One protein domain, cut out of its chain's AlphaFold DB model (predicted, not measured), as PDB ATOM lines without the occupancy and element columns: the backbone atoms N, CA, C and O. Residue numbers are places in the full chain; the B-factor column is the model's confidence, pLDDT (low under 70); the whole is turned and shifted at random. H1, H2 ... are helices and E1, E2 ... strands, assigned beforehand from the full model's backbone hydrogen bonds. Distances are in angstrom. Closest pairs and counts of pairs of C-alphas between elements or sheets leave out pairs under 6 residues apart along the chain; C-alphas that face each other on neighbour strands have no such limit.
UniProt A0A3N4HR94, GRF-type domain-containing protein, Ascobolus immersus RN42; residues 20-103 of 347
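This is residues 20 to 103 of the 347 residues of the protein "GRF-type domain-containing protein" of Ascobolus immersus RN42 (UniProt A0A3N4HR94). A small antiparallel sheet, E3 E4 E5, has the short hairpin E1 E2 near its strand E4, and H2 leads off from E5 past E1. The long loop of residues 74 to 85, between E4 and E5, extends away from H2, and a thin tail, residues 20 to 26, sticks out at one end of the longest axis. The 84 printed residues hold two named helices and five named strands, in the order H1 E1 E2 E3 E4 E5 H2; the class is mixed, with under half of the residues in named elements. The whole is flat, 52 by 36 by 19 A, and only just loose, close to compact, with a radius of gyration of the C-alphas of 14.3 A.

E3 is residues 56 to 59, 10.0 A long, E4 is 70 to 73, 9.9 A, and E5 is 86 to 88. H2, residues 89 to 102, is 19.8 A long and ends at C-alpha 102 (187.707, 139.745, 182.927). E1 is residues 38 to 40, E2 is 43 to 45, and H1, residues 20 to 23, begins at C-alpha 20 (201.163, 149.187, 160.857).

E3, E4 and E5 form a meander, each strand the antiparallel neighbour of the one before. N 58 and O 71 are 2.8 A apart, and N 72 and O 87 2.8 A, within hydrogen-bond range. H2 only grazes this sheet, with residues 89 to 92; the closest C-alphas of E4 and H2, Phe 71 and Lys 89, are 4.7 A apart. In the hairpin E1 and E2, N 45 and O 38 are 2.8 A apart. The closest C-alphas of E2 and E4, Trp 44 and Trp 72, are 7.6 A apart. H1 and H2 are apart. Every O i to N i+4 pair of H2 is within hydrogen-bond range; H1 is too short for one.

The C-alphas farthest apart, Asp 20 and Lys 63, are 52.4 A apart. The printed part has no cut; the links H1 to E1 and E4 to E5 are long. The pLDDT is under 70 at residues 20 to 35 and 103.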
ATOM      1  N   ASP A  20     201.501 150.596 160.592       53.69
ATOM      2  CA  ASP A  20     201.163 149.187 160.857       53.69
ATOM      3  C   ASP A  20     200.588 148.973 162.270       53.69
ATOM      4  O   ASP A  20     199.731 148.105 162.476       53.69
ATOM      5  N   TYR A  21     200.996 149.788 163.250       48.09
ATOM      6  CA  TYR A  21     200.424 149.755 164.597       48.09
ATOM      7  C   TYR A  21     198.981 150.279 164.613       48.09
ATOM      8  O   TYR A  21     198.121 149.665 165.241       48.09
ATOM      9  N   TYR A  22     198.683 151.362 163.885       45.22
ATOM     10  CA  TYR A  22     197.317 151.889 163.785       45.22
ATOM     11  C   TYR A  22     196.400 151.019 162.915       45.22
ATOM     12  O   TYR A  22     195.247 150.793 163.284       45.22
ATOM     13  N   ARG A  23     196.912 150.441 161.824       46.62
ATOM     14  CA  ARG A  23     196.203 149.442 161.007       46.62
ATOM     15  C   ARG A  23     195.880 148.172 161.804       46.62
ATOM     16  O   ARG A  23     194.831 147.571 161.602       46.62
ATOM     17  N   SER A  24     196.715 147.807 162.778       48.69
ATOM     18  CA  SER A  24     196.434 146.711 163.722       48.69
ATOM     19  C   SER A  24     195.313 147.017 164.734       48.69
ATOM     20  O   SER A  24     194.917 146.125 165.485       48.69
ATOM     21  N   LEU A  25     194.791 148.252 164.766       47.75
ATOM     22  CA  LEU A  25     193.617 148.652 165.554       47.75
ATOM     23  C   LEU A  25     192.325 148.713 164.720       47.75
ATOM     24  O   LEU A  25     191.259 148.986 165.278       47.75
ATOM     25  N   GLU A  26     192.379 148.432 163.411       48.72
ATOM     26  CA  GLU A  26     191.171 148.211 162.613       48.72
ATOM     27  C   GLU A  26     190.403 147.002 163.191       48.72
ATOM     28  O   GLU A  26     190.975 145.915 163.332       48.72
ATOM     29  N   PRO A  27     189.116 147.147 163.565       50.19
ATOM     30  CA  PRO A  27     188.367 146.075 164.206       50.19
ATOM     31  C   PRO A  27     188.027 144.997 163.175       50.19
ATOM     32  O   PRO A  27     186.964 145.036 162.552       50.19
ATOM     33  N   VAL A  28     188.926 144.019 163.019       47.91
ATOM     34  CA  VAL A  28     188.729 142.854 162.148       47.91
ATOM     35  C   VAL A  28     187.321 142.279 162.362       47.91
ATOM     36  O   VAL A  28     186.971 141.948 163.502       47.91
ATOM     37  N   PRO A  29     186.483 142.174 161.312       46.62
ATOM     38  CA  PRO A  29     185.123 141.679 161.454       46.62
ATOM     39  C   PRO A  29     185.183 140.183 161.762       46.62
ATOM     40  O   PRO A  29     185.271 139.343 160.869       46.62
ATOM     41  N   VAL A  30     185.177 139.850 163.056       46.09
ATOM     42  CA  VAL A  30     185.167 138.469 163.540       46.09
ATOM     43  C   VAL A  30     183.842 137.846 163.119       46.09
ATOM     44  O   VAL A  30     182.820 138.019 163.781       46.09
ATOM     45  N   THR A  31     183.867 137.123 162.001       45.84
ATOM     46  CA  THR A  31     182.724 136.416 161.425       45.84
ATOM     47  C   THR A  31     182.346 135.230 162.307       45.84
ATOM     48  O   THR A  31     182.679 134.071 162.058       45.84
ATOM     49  N   SER A  32     181.648 135.537 163.398       47.25
ATOM     50  CA  SER A  32     181.136 134.548 164.330       47.25
ATOM     51  C   SER A  32     180.102 133.674 163.620       47.25
ATOM     52  O   SER A  32     178.936 134.037 163.508       47.25
ATOM     53  N   ASN A  33     180.516 132.474 163.199       49.34
ATOM     54  CA  ASN A  33     179.649 131.437 162.612       49.34
ATOM     55  C   ASN A  33     178.519 130.944 163.550       49.34
ATOM     56  O   ASN A  33     177.751 130.061 163.184       49.34
ATOM     57  N   ASN A  34     178.414 131.504 164.756       60.28
ATOM     58  CA  ASN A  34     177.233 131.451 165.606       60.28
ATOM     59  C   ASN A  34     176.732 132.889 165.797       60.28
ATOM     60  O   ASN A  34     177.550 133.733 166.157       60.28
ATOM     61  N   ASN A  35     175.427 133.134 165.625       65.69
ATOM     62  CA  ASN A  35     174.733 134.438 165.623       65.69
ATOM     63  C   ASN A  35     174.904 135.213 166.950       65.69
ATOM     64  O   ASN A  35     173.998 135.289 167.785       65.69
ATOM     65  N   GLY A  36     176.113 135.698 167.199       74.69
ATOM     66  CA  GLY A  36     176.619 136.016 168.525       74.69
ATOM     67  C   GLY A  36     176.749 137.506 168.763       74.69
ATOM     68  O   GLY A  36     176.544 137.923 169.907       74.69
ATOM     69  N   GLY A  37     177.026 138.271 167.704       84.19
ATOM     70  CA  GLY A  37     177.358 139.686 167.752       84.19
ATOM     71  C   GLY A  37     178.712 139.957 168.403       84.19
ATOM     72  O   GLY A  37     179.141 139.258 169.326       84.19
ATOM     73  N   VAL A  38     179.370 141.023 167.956       89.19
ATOM     74  CA  VAL A  38     180.600 141.528 168.579       89.19
ATOM     75  C   VAL A  38     180.231 142.663 169.535       89.19
ATOM     76  O   VAL A  38     179.387 143.495 169.210       89.19
ATOM     77  N   PHE A  39     180.838 142.707 170.720       90.38
ATOM     78  CA  PHE A  39     180.691 143.826 171.654       90.38
ATOM     79  C   PHE A  39     181.957 144.683 171.606       90.38
ATOM     80  O   PHE A  39     183.035 144.196 171.938       90.38
ATOM     81  N   ILE A  40     181.823 145.934 171.165       88.06
ATOM     82  CA  ILE A  40     182.929 146.870 170.925       88.06
ATOM     83  C   ILE A  40     182.532 148.223 171.521       88.06
ATOM     84  O   ILE A  40     181.438 148.715 171.253       88.06
ATOM     85  N   ASN A  41     183.400 148.833 172.335       87.75
ATOM     86  CA  ASN A  41     183.226 150.197 172.866       87.75
ATOM     87  C   ASN A  41     181.835 150.476 173.486       87.75
ATOM     88  O   ASN A  41     181.236 151.526 173.267       87.75
ATOM     89  N   GLY A  42     181.292 149.516 174.246       87.69
ATOM     90  CA  GLY A  42     179.973 149.635 174.886       87.69
ATOM     91  C   GLY A  42     178.771 149.302 173.988       87.69
ATOM     92  O   GLY A  42     177.643 149.264 174.476       87.69
ATOM     93  N   THR A  43     178.996 149.020 172.702       91.38
ATOM     94  CA  THR A  43     177.960 148.801 171.683       91.38
ATOM     95  C   THR A  43     177.997 147.364 171.157       91.38
ATOM     96  O   THR A  43     179.063 146.792 170.933       91.38
ATOM     97  N   TRP A  44     176.824 146.763 170.946       93.31
ATOM     98  CA  TRP A  44     176.699 145.490 170.230       93.31
ATOM     99  C   TRP A  44     176.638 145.738 168.724       93.31
ATOM    100  O   TRP A  44     175.899 146.610 168.282       93.31
ATOM    101  N   TYR A  45     177.352 144.935 167.942       93.31
ATOM    102  CA  TYR A  45     177.348 144.942 166.481       93.31
ATOM    103  C   TYR A  45     176.788 143.621 165.955       93.31
ATOM    104  O   TYR A  45     177.008 142.566 166.552       93.31
ATOM    105  N   CYS A  46     176.043 143.677 164.854       92.81
ATOM    106  CA  CYS A  46     175.474 142.494 164.217       92.81
ATOM    107  C   CYS A  46     176.444 141.844 163.222       92.81
ATOM    108  O   CYS A  46     177.228 142.538 162.578       92.81
ATOM    109  N   ASP A  47     176.298 140.532 163.022       88.75
ATOM    110  CA  ASP A  47     177.137 139.692 162.152       88.75
ATOM    111  C   ASP A  47     176.855 139.921 160.636       88.75
ATOM    112  O   ASP A  47     176.608 138.986 159.877       88.75
ATOM    113  N   CYS A  48     176.769 141.184 160.196       88.88
ATOM    114  CA  CYS A  48     176.573 141.577 158.795       88.88
ATOM    115  C   CYS A  48     177.918 141.650 158.064       88.88
ATOM    116  O   CYS A  48     178.830 142.319 158.537       88.88
ATOM    117  N   ASN A  49     177.987 141.050 156.875       84.12
ATOM    118  CA  ASN A  49     179.112 141.181 155.947       84.12
ATOM    119  C   ASN A  49     178.632 141.884 154.657       84.12
ATOM    120  O   ASN A  49     177.523 141.582 154.208       84.12
ATOM    121  N   PRO A  50     179.436 142.767 154.033       84.88
ATOM    122  CA  PRO A  50     180.754 143.216 154.485       84.88
ATOM    123  C   PRO A  50     180.704 144.239 155.635       84.88
ATOM    124  O   PRO A  50     181.732 144.446 156.266       84.88
ATOM    125  N   ASP A  51     179.537 144.831 155.929       88.56
ATOM    126  CA  ASP A  51     179.410 145.982 156.839       88.56
ATOM    127  C   ASP A  51     178.695 145.642 158.171       88.56
ATOM    128  O   ASP A  51     177.458 145.725 158.243       88.56
ATOM    129  N   PRO A  52     179.412 145.322 159.269       90.75
ATOM    130  CA  PRO A  52     178.816 145.191 160.596       90.75
ATOM    131  C   PRO A  52     178.121 146.486 161.028       90.75
ATOM    132  O   PRO A  52     178.719 147.559 161.036       90.75
ATOM    133  N   GLN A  53     176.851 146.392 161.424       92.25
ATOM    134  CA  GLN A  53     176.060 147.546 161.860       92.25
ATOM    135  C   GLN A  53     175.829 147.517 163.376       92.25
ATOM    136  O   GLN A  53     175.690 146.426 163.943       92.25
ATOM    137  N   PRO A  54     175.721 148.681 164.046       94.38
ATOM    138  CA  PRO A  54     175.321 148.732 165.446       94.38
ATOM    139  C   PRO A  54     173.934 148.101 165.611       94.38
ATOM    140  O   PRO A  54     172.961 148.445 164.931       94.38
ATOM    141  N   ALA A  55     173.847 147.128 166.507       94.56
ATOM    142  CA  ALA A  55     172.628 146.408 166.801       94.56
ATOM    143  C   ALA A  55     171.633 147.298 167.545       94.56
ATOM    144  O   ALA A  55     171.984 148.053 168.449       94.56
ATOM    145  N   VAL A  56     170.353 147.139 167.218       94.88
ATOM    146  CA  VAL A  56     169.271 147.910 167.838       94.88
ATOM    147  C   VAL A  56     168.502 147.059 168.840       94.88
ATOM    148  O   VAL A  56     168.190 145.891 168.578       94.88
ATOM    149  N   LEU A  57     168.167 147.655 169.984       94.44
ATOM    150  CA  LEU A  57     167.340 147.023 171.005       94.44
ATOM    151  C   LEU A  57     165.869 147.027 170.559       94.44
ATOM    152  O   LEU A  57     165.256 148.074 170.360       94.44
ATOM    153  N   LYS A  58     165.290 145.839 170.411       92.38
ATOM    154  CA  LYS A  58     163.901 145.596 170.002       92.38
ATOM    155  C   LYS A  58     163.132 144.932 171.136       92.38
ATOM    156  O   LYS A  58     163.697 144.191 171.933       92.38
ATOM    157  N   THR A  59     161.820 145.152 171.182       94.06
ATOM    158  CA  THR A  59     160.917 144.507 172.150       94.06
ATOM    159  C   THR A  59     159.978 143.543 171.429       94.06
ATOM    160  O   THR A  59     159.440 143.874 170.372       94.06
ATOM    161  N   VAL A  60     159.743 142.352 171.985       91.69
ATOM    162  CA  VAL A  60     158.805 141.377 171.405       91.69
ATOM    163  C   VAL A  60     157.361 141.856 171.592       91.69
ATOM    164  O   VAL A  60     156.790 141.770 172.681       91.69
ATOM    165  N   THR A  61     156.746 142.339 170.511       86.62
ATOM    166  CA  THR A  61     155.356 142.838 170.490       86.62
ATOM    167  C   THR A  61     154.310 141.743 170.243       86.62
ATOM    168  O   THR A  61     153.163 141.870 170.685       86.62
ATOM    169  N   LYS A  62     154.691 140.653 169.556       84.75
ATOM    170  CA  LYS A  62     153.811 139.537 169.148       84.75
ATOM    171  C   LYS A  62     153.067 138.925 170.348       84.75
ATOM    172  O   LYS A  62     153.581 138.904 171.464       84.75
ATOM    173  N   LYS A  63     151.843 138.417 170.130       75.69
ATOM    174  CA  LYS A  63     151.065 137.675 171.145       75.69
ATOM    175  C   LYS A  63     151.725 136.307 171.401       75.69
ATOM    176  O   LYS A  63     151.365 135.324 170.768       75.69
ATOM    177  N   ALA A  64     152.722 136.277 172.283       77.81
ATOM    178  CA  ALA A  64     153.490 135.095 172.681       77.81
ATOM    179  C   ALA A  64     153.930 135.209 174.159       77.81
ATOM    180  O   ALA A  64     153.980 136.330 174.672       77.81
ATOM    181  N   PRO A  65     154.313 134.105 174.837       79.75
ATOM    182  CA  PRO A  65     154.819 134.139 176.218       79.75
ATOM    183  C   PRO A  65     156.080 134.997 176.417       79.75
ATOM    184  O   PRO A  65     156.379 135.411 177.528       79.75
ATOM    185  N   THR A  66     156.815 135.287 175.340       79.44
ATOM    186  CA  THR A  66     158.005 136.153 175.332       79.44
ATOM    187  C   THR A  66     157.696 137.644 175.155       79.44
ATOM    188  O   THR A  66     158.628 138.438 175.034       79.44
ATOM    189  N   ARG A  67     156.417 138.050 175.130       85.38
ATOM    190  CA  ARG A  67     156.005 139.458 175.028       85.38
ATOM    191  C   ARG A  67     156.727 140.335 176.054       85.38
ATOM    192  O   ARG A  67     156.844 139.971 177.217       85.38
ATOM    193  N   GLY A  68     157.154 141.521 175.622       88.31
ATOM    194  CA  GLY A  68     157.795 142.511 176.490       88.31
ATOM    195  C   GLY A  68     159.272 142.231 176.778       88.31
ATOM    196  O   GLY A  68     159.978 143.148 177.186       88.31
ATOM    197  N   ARG A  69     159.786 141.022 176.495       94.06
ATOM    198  CA  ARG A  69     161.232 140.779 176.519       94.06
ATOM    199  C   ARG A  69     161.929 141.579 175.422       94.06
ATOM    200  O   ARG A  69     161.403 141.729 174.315       94.06
ATOM    201  N   GLN A  70     163.130 142.052 175.739       94.62
ATOM    202  CA  GLN A  70     163.965 142.846 174.845       94.62
ATOM    203  C   GLN A  70     165.128 142.021 174.288       94.62
ATOM    204  O   GLN A  70     165.674 141.159 174.978       94.62
ATOM    205  N   PHE A  71     165.515 142.289 173.045       94.25
ATOM    206  CA  PHE A  71     166.619 141.630 172.352       94.25
ATOM    207  C   PHE A  71     167.354 142.617 171.444       94.25
ATOM    208  O   PHE A  71     166.737 143.487 170.831       94.25
ATOM    209  N   TRP A  72     168.666 142.467 171.340       94.88
ATOM    210  CA  TRP A  72     169.481 143.089 170.307       94.88
ATOM    211  C   TRP A  72     169.339 142.300 169.005       94.88
ATOM    212  O   TRP A  72     169.262 141.069 169.023       94.88
ATOM    213  N   GLY A  73     169.313 142.994 167.871       93.25
ATOM    214  CA  GLY A  73     169.350 142.351 166.559       93.25
ATOM    215  C   GLY A  73     169.664 143.328 165.430       93.25
ATOM    216  O   GLY A  73     169.536 144.541 165.613       93.25
ATOM    217  N   CYS A  74     170.021 142.803 164.255       94.12
ATOM    218  CA  CYS A  74     170.429 143.591 163.082       94.12
ATOM    219  C   CYS A  74     169.437 144.737 162.763       94.12
ATOM    220  O   CYS A  74     168.227 144.482 162.702       94.12
ATOM    221  N   PRO A  75     169.873 145.996 162.552       92.50
ATOM    222  CA  PRO A  75     168.957 147.099 162.241       92.50
ATOM    223  C   PRO A  75     168.158 146.862 160.953       92.50
ATOM    224  O   PRO A  75     166.966 147.164 160.917       92.50
ATOM    225  N   ARG A  76     168.771 146.213 159.956       89.88
ATOM    226  CA  ARG A  76     168.231 145.998 158.603       89.88
ATOM    227  C   ARG A  76     167.145 144.915 158.487       89.88
ATOM    228  O   ARG A  76     166.560 144.785 157.425       89.88
ATOM    229  N   TRP A  77     166.832 144.181 159.567       81.06
ATOM    230  CA  TRP A  77     166.021 142.930 159.679       81.06
ATOM    231  C   TRP A  77     164.705 142.737 158.878       81.06
ATOM    232  O   TRP A  77     164.071 141.693 159.022       81.06
ATOM    233  N   ARG A  78     164.220 143.727 158.122       80.44
ATOM    234  CA  ARG A  78     163.069 143.604 157.206       80.44
ATOM    235  C   ARG A  78     163.482 143.480 155.734       80.44
ATOM    236  O   ARG A  78     162.626 143.236 154.891       80.44
ATOM    237  N   GLU A  79     164.751 143.722 155.428       85.56
ATOM    238  CA  GLU A  79     165.336 143.596 154.095       85.56
ATOM    239  C   GLU A  79     165.638 142.119 153.780       85.56
ATOM    240  O   GLU A  79     165.755 141.297 154.685       85.56
ATOM    241  N   ALA A  80     165.774 141.761 152.500       72.19
ATOM    242  CA  ALA A  80     166.014 140.367 152.101       72.19
ATOM    243  C   ALA A  80     167.437 139.860 152.422       72.19
ATOM    244  O   ALA A  80     167.646 138.658 152.556       72.19
ATOM    245  N   ASN A  81     168.404 140.775 152.565       77.38
ATOM    246  CA  ASN A  81     169.832 140.475 152.713       77.38
ATOM    247  C   ASN A  81     170.323 140.848 154.125       77.38
ATOM    248  O   ASN A  81     171.161 141.732 154.290       77.38
ATOM    249  N   THR A  82     169.757 140.225 155.160       80.56
ATOM    250  CA  THR A  82     170.047 140.552 156.569       80.56
ATOM    251  C   THR A  82     170.672 139.380 157.303       80.56
ATOM    252  O   THR A  82     170.222 138.252 157.126       80.56
ATOM    253  N   CYS A  83     171.637 139.635 158.188       89.06
ATOM    254  CA  CYS A  83     172.117 138.594 159.091       89.06
ATOM    255  C   CYS A  83     171.075 138.269 160.173       89.06
ATOM    256  O   CYS A  83     170.421 139.159 160.726       89.06
ATOM    257  N   ASP A  84     170.986 136.990 160.541       89.19
ATOM    258  CA  ASP A  84     170.113 136.476 161.602       89.19
ATOM    259  C   ASP A  84     170.637 136.797 163.023       89.19
ATOM    260  O   ASP A  84     170.418 136.035 163.970       89.19
ATOM    261  N   PHE A  85     171.365 137.908 163.204       92.00
ATOM    262  CA  PHE A  85     171.888 138.297 164.513       92.00
ATOM    263  C   PHE A  85     170.745 138.571 165.502       92.00
ATOM    264  O   PHE A  85     169.921 139.476 165.303       92.00
ATOM    265  N   PHE A  86     170.740 137.808 166.595       92.62
ATOM    266  CA  PHE A  86     169.732 137.848 167.645       92.62
ATOM    267  C   PHE A  86     170.359 137.534 169.009       92.62
ATOM    268  O   PHE A  86     170.877 136.440 169.227       92.62
ATOM    269  N   LEU A  87     170.248 138.460 169.964       92.81
ATOM    270  CA  LEU A  87     170.759 138.279 171.323       92.81
ATOM    271  C   LEU A  87     169.782 138.854 172.358       92.81
ATOM    272  O   LEU A  87     169.539 140.058 172.391       92.81
ATOM    273  N   TRP A  88     169.227 138.011 173.233       94.06
ATOM    274  CA  TRP A  88     168.379 138.463 174.348       94.06
ATOM    275  C   TRP A  88     169.112 139.491 175.220       94.06
ATOM    276  O   TRP A  88     170.279 139.282 175.553       94.06
ATOM    277  N   LYS A  89     168.435 140.575 175.629       94.19
ATOM    278  CA  LYS A  89     169.060 141.648 176.422       94.19
ATOM    279  C   LYS A  89     169.627 141.113 177.739       94.19
ATOM    280  O   LYS A  89     170.761 141.419 178.066       94.19
ATOM    281  N   ASP A  90     168.888 140.251 178.431       92.88
ATOM    282  CA  ASP A  90     169.340 139.596 179.665       92.88
ATOM    283  C   ASP A  90     170.627 138.765 179.479       92.88
ATOM    284  O   ASP A  90     171.488 138.760 180.355       92.88
ATOM    285  N   VAL A  91     170.822 138.136 178.314       91.50
ATOM    286  CA  VAL A  91     172.067 137.418 177.980       91.50
ATOM    287  C   VAL A  91     173.181 138.390 177.573       91.50
ATOM    288  O   VAL A  91     174.341 138.177 177.925       91.50
ATOM    289  N   ALA A  92     172.848 139.472 176.866       91.81
ATOM    290  CA  ALA A  92     173.790 140.532 176.522       91.81
ATOM    291  C   ALA A  92     174.354 141.216 177.776       91.81
ATOM    292  O   ALA A  92     175.569 141.319 177.914       91.81
ATOM    293  N   ASP A  93     173.492 141.607 178.717       90.94
ATOM    294  CA  ASP A  93     173.869 142.247 179.981       90.94
ATOM    295  C   ASP A  93     174.846 141.364 180.784       90.94
ATOM    296  O   ASP A  93     175.836 141.860 181.324       90.94
ATOM    297  N   LEU A  94     174.625 140.041 180.811       91.12
ATOM    298  CA  LEU A  94     175.535 139.077 181.445       91.12
ATOM    299  C   LEU A  94     176.897 138.994 180.737       91.12
ATOM    300  O   LEU A  94     177.929 139.046 181.406       91.12
ATOM    301  N   ARG A  95     176.926 138.931 179.397       89.12
ATOM    302  CA  ARG A  95     178.182 138.950 178.619       89.12
ATOM    303  C   ARG A  95     178.973 140.244 178.835       89.12
ATOM    304  O   ARG A  95     180.191 140.193 178.983       89.12
ATOM    305  N   VAL A  96     178.288 141.387 178.902       88.25
ATOM    306  CA  VAL A  96     178.895 142.696 179.198       88.25
ATOM    307  C   VAL A  96     179.486 142.718 180.612       88.25
ATOM    308  O   VAL A  96     180.625 143.145 180.797       88.25
ATOM    309  N   GLN A  97     178.777 142.178 181.611       87.19
ATOM    310  CA  GLN A  97     179.340 142.016 182.955       87.19
ATOM    311  C   GLN A  97     180.568 141.097 182.977       87.19
ATOM    312  O   GLN A  97     181.516 141.384 183.702       87.19
ATOM    313  N   GLU A  98     180.570 139.991 182.227       85.31
ATOM    314  CA  GLU A  98     181.749 139.126 182.114       85.31
ATOM    315  C   GLU A  98     182.936 139.840 181.461       85.31
ATOM    316  O   GLU A  98     184.056 139.677 181.938       85.31
ATOM    317  N   HIS A  99     182.702 140.652 180.426       81.50
ATOM    318  CA  HIS A  99     183.743 141.449 179.773       81.50
ATOM    319  C   HIS A  99     184.432 142.389 180.775       81.50
ATOM    320  O   HIS A  99     185.651 142.337 180.940       81.50
ATOM    321  N   TYR A 100     183.654 143.180 181.523       82.25
ATOM    322  CA  TYR A 100     184.202 144.076 182.546       82.25
ATOM    323  C   TYR A 100     184.880 143.327 183.707       82.25
ATOM    324  O   TYR A 100     185.908 143.782 184.197       82.25
ATOM    325  N   LYS A 101     184.365 142.159 184.123       83.88
ATOM    326  CA  LYS A 101     184.983 141.328 185.179       83.88
ATOM    327  C   LYS A 101     186.308 140.683 184.755       83.88
ATOM    328  O   LYS A 101     187.128 140.394 185.620       83.88
ATOM    329  N   LYS A 102     186.506 140.415 183.459       78.00
ATOM    330  CA  LYS A 102     187.707 139.745 182.927       78.00
ATOM    331  C   LYS A 102     188.846 140.707 182.584       78.00
ATOM    332  O   LYS A 102     189.967 140.245 182.407       78.00
ATOM    333  N   GLY A 103     188.581 142.014 182.485       63.16
ATOM    334  CA  GLY A 103     189.602 143.037 182.206       63.16
ATOM    335  C   GLY A 103     190.270 142.923 180.828       63.16
ATOM    336  O   GLY A 103     191.285 143.567 180.581       63.16
TER     337      GLY A 103